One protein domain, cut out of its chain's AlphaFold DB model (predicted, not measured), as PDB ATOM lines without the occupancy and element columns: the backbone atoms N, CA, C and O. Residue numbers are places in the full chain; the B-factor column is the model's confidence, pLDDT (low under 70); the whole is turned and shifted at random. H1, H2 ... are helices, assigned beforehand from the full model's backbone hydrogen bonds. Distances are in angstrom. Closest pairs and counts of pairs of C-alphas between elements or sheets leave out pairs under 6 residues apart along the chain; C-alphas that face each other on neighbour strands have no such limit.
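This is residues 10 to 49 of the 69 residues of an uncharacterized protein of Thermosinus carboxydivorans Nor1 (UniProt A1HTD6). The longest helix, H2, makes the middle of an elongated model, and the two shorter helices, H1 and H3, fold back at steep tilts near its two ends, H1 by residues 22 to 25 of H2 and H3 by residues 29 to 33, with a gap between H1 and H3. The printed part has 40 residues with three named helices, in the order H1, H2, H3, and no named strand; the class is all helix. The whole is elongated, spanning 29 by 16 by 14 A along its three main axes. It is only just compact, close to loose, with a radius of gyration of the C-alphas of 10.5 A.

H1, residues 10 to 17, and H2, residues 22 to 33, only just touch, with 3 pairs of C-alphas within 8 A. The closest C-alphas of the two are those of Cys 12 and Ile 25, 6.9 A apart, and H2 takes part with residues 22 to 25 alone. Their lines stand at a steep tilt of 42 degrees, and they run opposite ways as a helical hairpin. H3, residues 43 to 49, touches H2 with 6 pairs of C-alphas within 8 A. The closest C-alphas here are those of Ala 32 and Leu 49, 5.7 A apart, and H2 takes part with residues 29 to 33 alone. H2 and H3 also make a helical hairpin, running opposite ways at a steep tilt of 42 degrees. H1 and H3 are apart. In H1, H2 and H3 every backbone O i to N i+4 pair is within hydrogen-bond range.

H1 runs from Lys 10, whose C-alpha is at (-166.942, 79.736, -73.689), to Arg 17, 10.9 A from first to last C-alpha. H2 runs from Pro 22, C-alpha at (-165.373, 81.476, -60.464), to Ile 33, and its first and last C-alphas are 16.8 A apart. H3 runs from Glu 43 to Leu 49, 9.9 A from first to last C-alpha, and the C-alpha of Leu 49 is at (-165.435, 92.086, -71.786).

The two C-alphas farthest apart, those of Gly 19 and Asp 42, are 29.4 A from each other, while those of Lys 10 and Leu 49, the first and last printed, are 12.6 A apart. The printed part has no cut. The link from H1 to H2, with 4 residues, is tight, and the link from H2 to H3, with 9 residues, is short. The mean pLDDT of the printed part is 89.4, and one residue, Val 36, is under 70.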
ATOM      1  N   LYS A  10    -168.052  80.549 -73.165       96.38
ATOM      2  CA  LYS A  10    -166.942  79.736 -73.689       96.38
ATOM      3  C   LYS A  10    -165.616  80.129 -73.031       96.38
ATOM      4  O   LYS A  10    -164.910  79.239 -72.562       96.38
ATOM      5  N   LEU A  11    -165.325  81.425 -72.945       96.88
ATOM      6  CA  LEU A  11    -164.099  81.942 -72.331       96.88
ATOM      7  C   LEU A  11    -164.024  81.593 -70.840       96.88
ATOM      8  O   LEU A  11    -163.013  81.061 -70.393       96.88
ATOM      9  N   CYS A  12    -165.118  81.750 -70.090       95.81
ATOM     10  CA  CYS A  12    -165.169  81.349 -68.682       95.81
ATOM     11  C   CYS A  12    -164.862  79.855 -68.496       95.81
ATOM     12  O   CYS A  12    -164.114  79.485 -67.596       95.81
ATOM     13  N   LYS A  13    -165.381  78.977 -69.368       97.31
ATOM     14  CA  LYS A  13    -165.049  77.541 -69.325       97.31
ATOM     15  C   LYS A  13    -163.567  77.273 -69.596       97.31
ATOM     16  O   LYS A  13    -163.016  76.345 -69.012       97.31
ATOM     17  N   GLN A  14    -162.933  78.042 -70.480       97.69
ATOM     18  CA  GLN A  14    -161.495  77.928 -70.735       97.69
ATOM     19  C   GLN A  14    -160.685  78.393 -69.524       97.69
ATOM     20  O   GLN A  14    -159.793  77.672 -69.097       97.69
ATOM     21  N   LEU A  15    -161.052  79.519 -68.912       97.62
ATOM     22  CA  LEU A  15    -160.413  80.015 -67.691       97.62
ATOM     23  C   LEU A  15    -160.526  79.011 -66.534       97.62
ATOM     24  O   LEU A  15    -159.535  78.741 -65.865       97.62
ATOM     25  N   ILE A  16    -161.683  78.366 -66.352       97.50
ATOM     26  CA  ILE A  16    -161.838  77.293 -65.353       97.50
ATOM     27  C   ILE A  16    -160.860  76.140 -65.620       97.50
ATOM     28  O   ILE A  16    -160.235  75.634 -64.694       97.50
ATOM     29  N   ARG A  17    -160.689  75.732 -66.885       96.31
ATOM     30  CA  ARG A  17    -159.722  74.681 -67.262       96.31
ATOM     31  C   ARG A  17    -158.269  75.095 -67.033       96.31
ATOM     32  O   ARG A  17    -157.439  74.225 -66.803       96.31
ATOM     33  N   LEU A  18    -157.983  76.393 -67.084       95.75
ATOM     34  CA  LEU A  18    -156.677  76.977 -66.772       95.75
ATOM     35  C   LEU A  18    -156.446  77.149 -65.259       95.75
ATOM     36  O   LEU A  18    -155.388  77.621 -64.860       95.75
ATOM     37  N   GLY A  19    -157.408  76.765 -64.413       95.38
ATOM     38  CA  GLY A  19    -157.282  76.814 -62.955       95.38
ATOM     39  C   GLY A  19    -157.848  78.075 -62.303       95.38
ATOM     40  O   GLY A  19    -157.719  78.230 -61.091       95.38
ATOM     41  N   TYR A  20    -158.506  78.959 -63.059       96.06
ATOM     42  CA  TYR A  20    -159.178  80.118 -62.472       96.06
ATOM     43  C   TYR A  20    -160.479  79.718 -61.776       96.06
ATOM     44  O   TYR A  20    -161.362  79.077 -62.355       96.06
ATOM     45  N   TYR A  21    -160.639  80.173 -60.539       96.25
ATOM     46  CA  TYR A  21    -161.867  79.995 -59.780       96.25
ATOM     47  C   TYR A  21    -162.965  80.970 -60.236       96.25
ATOM     48  O   TYR A  21    -162.670  82.092 -60.662       96.25
ATOM     49  N   PRO A  22    -164.256  80.616 -60.069       93.69
ATOM     50  CA  PRO A  22    -165.373  81.476 -60.464       93.69
ATOM     51  C   PRO A  22    -165.331  82.895 -59.879       93.69
ATOM     52  O   PRO A  22    -165.744  83.840 -60.549       93.69
ATOM     53  N   PHE A  23    -164.822  83.068 -58.653       94.06
ATOM     54  CA  PHE A  23    -164.694  84.393 -58.039       94.06
ATOM     55  C   PHE A  23    -163.639  85.259 -58.744       94.06
ATOM     56  O   PHE A  23    -163.879  86.443 -58.942       94.06
ATOM     57  N   GLN A  24    -162.527  84.670 -59.199       94.81
ATOM     58  CA  GLN A  24    -161.484  85.385 -59.946       94.81
ATOM     59  C   GLN A  24    -162.009  85.821 -61.309       94.81
ATOM     60  O   GLN A  24    -161.817  86.963 -61.709       94.81
ATOM     61  N   ILE A  25    -162.740  84.936 -61.991       94.44
ATOM     62  CA  ILE A  25    -163.381  85.263 -63.269       94.44
ATOM     63  C   ILE A  25    -164.376  86.411 -63.068       94.44
ATOM     64  O   ILE A  25    -164.373  87.360 -63.844       94.44
ATOM     65  N   ARG A  26    -165.179  86.388 -61.996       92.56
ATOM     66  CA  ARG A  26    -166.082  87.499 -61.660       92.56
ATOM     67  C   ARG A  26    -165.321  88.809 -61.433       92.56
ATOM     68  O   ARG A  26    -165.755  89.827 -61.964       92.56
ATOM     69  N   SER A  27    -164.200  88.784 -60.712       92.50
ATOM     70  CA  SER A  27    -163.342  89.962 -60.521       92.50
ATOM     71  C   SER A  27    -162.798  90.499 -61.847       92.50
ATOM     72  O   SER A  27    -162.927  91.690 -62.102       92.50
ATOM     73  N   MET A  28    -162.318  89.634 -62.749       92.38
ATOM     74  CA  MET A  28    -161.866  90.045 -64.088       92.38
ATOM     75  C   MET A  28    -162.977  90.739 -64.886       92.38
ATOM     76  O   MET A  28    -162.728  91.724 -65.576       92.38
ATOM     77  N   MET A  29    -164.211  90.230 -64.804       90.94
ATOM     78  CA  MET A  29    -165.363  90.844 -65.472       90.94
ATOM     79  C   MET A  29    -165.687  92.213 -64.856       90.94
ATOM     80  O   MET A  29    -165.863  93.181 -65.590       90.94
ATOM     81  N   GLN A  30    -165.704  92.320 -63.523       90.38
ATOM     82  CA  GLN A  30    -165.934  93.590 -62.825       90.38
ATOM     83  C   GLN A  30    -164.873  94.639 -63.167       90.38
ATOM     84  O   GLN A  30    -165.221  95.785 -63.434       90.38
ATOM     85  N   GLU A  31    -163.599  94.256 -63.226       87.56
ATOM     86  CA  GLU A  31    -162.504  95.149 -63.621       87.56
ATOM     87  C   GLU A  31    -162.615  95.604 -65.083       87.56
ATOM     88  O   GLU A  31    -162.293  96.747 -65.404       87.56
ATOM     89  N   ALA A  32    -163.092  94.736 -65.980       85.50
ATOM     90  CA  ALA A  32    -163.172  95.027 -67.410       85.50
ATOM     91  C   ALA A  32    -164.268  96.039 -67.780       85.50
ATOM     92  O   ALA A  32    -164.091  96.830 -68.711       85.50
ATOM     93  N   ILE A  33    -165.428  95.956 -67.123       84.25
ATOM     94  CA  ILE A  33    -166.646  96.670 -67.545       84.25
ATOM     95  C   ILE A  33    -167.405  97.351 -66.397       84.25
ATOM     96  O   ILE A  33    -168.439  97.966 -66.642       84.25
ATOM     97  N   GLY A  34    -166.925  97.257 -65.153       79.69
ATOM     98  CA  GLY A  34    -167.537  97.884 -63.974       79.69
ATOM     99  C   GLY A  34    -168.813  97.204 -63.459       79.69
ATOM    100  O   GLY A  34    -169.305  97.558 -62.391       79.69
ATOM    101  N   THR A  35    -169.349  96.214 -64.178       74.19
ATOM    102  CA  THR A  35    -170.559  95.454 -63.823       74.19
ATOM    103  C   THR A  35    -170.431  93.987 -64.249       74.19
ATOM    104  O   THR A  35    -169.541  93.628 -65.008       74.19
ATOM    105  N   VAL A  36    -171.295  93.105 -63.743       69.25
ATOM    106  CA  VAL A  36    -171.377  91.688 -64.174       69.25
ATOM    107  C   VAL A  36    -172.702  91.405 -64.894       69.25
ATOM    108  O   VAL A  36    -172.946  90.288 -65.345       69.25
ATOM    109  N   ILE A  37    -173.575  92.409 -64.996       75.38
ATOM    110  CA  ILE A  37    -174.893  92.279 -65.615       75.38
ATOM    111  C   ILE A  37    -174.719  92.446 -67.124       75.38
ATOM    112  O   ILE A  37    -174.378  93.528 -67.588       75.38
ATOM    113  N   MET A  38    -174.911  91.356 -67.874       74.19
ATOM    114  CA  MET A  38    -174.730  91.343 -69.331       74.19
ATOM    115  C   MET A  38    -175.882  92.004 -70.096       74.19
ATOM    116  O   MET A  38    -175.660  92.475 -71.208       74.19
ATOM    117  N   ASP A  39    -177.075  92.065 -69.500       74.50
ATOM    118  CA  ASP A  39    -178.291  92.553 -70.165       74.50
ATOM    119  C   ASP A  39    -178.259  94.064 -70.448       74.50
ATOM    120  O   ASP A  39    -178.853  94.514 -71.423       74.50
ATOM    121  N   ASP A  40    -177.490  94.826 -69.663       76.56
ATOM    122  CA  ASP A  40    -177.376  96.287 -69.784       76.56
ATOM    123  C   ASP A  40    -176.111  96.735 -70.539       76.56
ATOM    124  O   ASP A  40    -175.778  97.919 -70.563       76.56
ATOM    125  N   MET A  41    -175.358  95.797 -71.127       84.25
ATOM    126  CA  MET A  41    -174.080  96.115 -71.760       84.25
ATOM    127  C   MET A  41    -174.248  96.663 -73.177       84.25
ATOM    128  O   MET A  41    -174.775  95.975 -74.056       84.25
ATOM    129  N   ASP A  42    -173.668  97.835 -73.434       87.50
ATOM    130  CA  ASP A  42    -173.498  98.344 -74.794       87.50
ATOM    131  C   ASP A  42    -172.487  97.499 -75.600       87.50
ATOM    132  O   ASP A  42    -171.701  96.709 -75.062       87.50
ATOM    133  N   GLU A  43    -172.483  97.660 -76.924       87.81
ATOM    134  CA  GLU A  43    -171.599  96.903 -77.819       87.81
ATOM    135  C   GLU A  43    -170.105  97.092 -77.478       87.81
ATOM    136  O   GLU A  43    -169.293  96.167 -77.599       87.81
ATOM    137  N   GLN A  44    -169.719  98.273 -76.989       88.56
ATOM    138  CA  GLN A  44    -168.340  98.573 -76.614       88.56
ATOM    139  C   GLN A  44    -167.943  97.843 -75.322       88.56
ATOM    140  O   GLN A  44    -166.829  97.323 -75.223       88.56
ATOM    141  N   GLN A  45    -168.834  97.772 -74.335       88.19
ATOM    142  CA  GLN A  45    -168.680  96.989 -73.112       88.19
ATOM    143  C   GLN A  45    -168.619  95.498 -73.441       88.19
ATOM    144  O   GLN A  45    -167.732  94.807 -72.942       88.19
ATOM    145  N   GLN A  46    -169.479  95.008 -74.335       90.00
ATOM    146  CA  GLN A  46    -169.462  93.617 -74.797       90.00
ATOM    147  C   GLN A  46    -168.110  93.256 -75.418       90.00
ATOM    148  O   GLN A  46    -167.484  92.264 -75.035       90.00
ATOM    149  N   LYS A  47    -167.603  94.110 -76.311       90.81
ATOM    150  CA  LYS A  47    -166.288  93.937 -76.935       90.81
ATOM    151  C   LYS A  47    -165.147  93.996 -75.918       90.81
ATOM    152  O   LYS A  47    -164.241  93.167 -75.974       90.81
ATOM    153  N   ARG A  48    -165.187  94.941 -74.969       91.44
ATOM    154  CA  ARG A  48    -164.192  95.050 -73.884       91.44
ATOM    155  C   ARG A  48    -164.156  93.791 -73.023       91.44
ATOM    156  O   ARG A  48    -163.076  93.247 -72.812       91.44
ATOM    157  N   LEU A  49    -165.317  93.299 -72.594       92.31
ATOM    158  CA  LEU A  49    -165.435  92.086 -71.786       92.31
ATOM    159  C   LEU A  49    -164.828  90.874 -72.500       92.31
ATOM    160  O   LEU A  49    -164.005  90.161 -71.927       92.31
TER     161      LEU A  49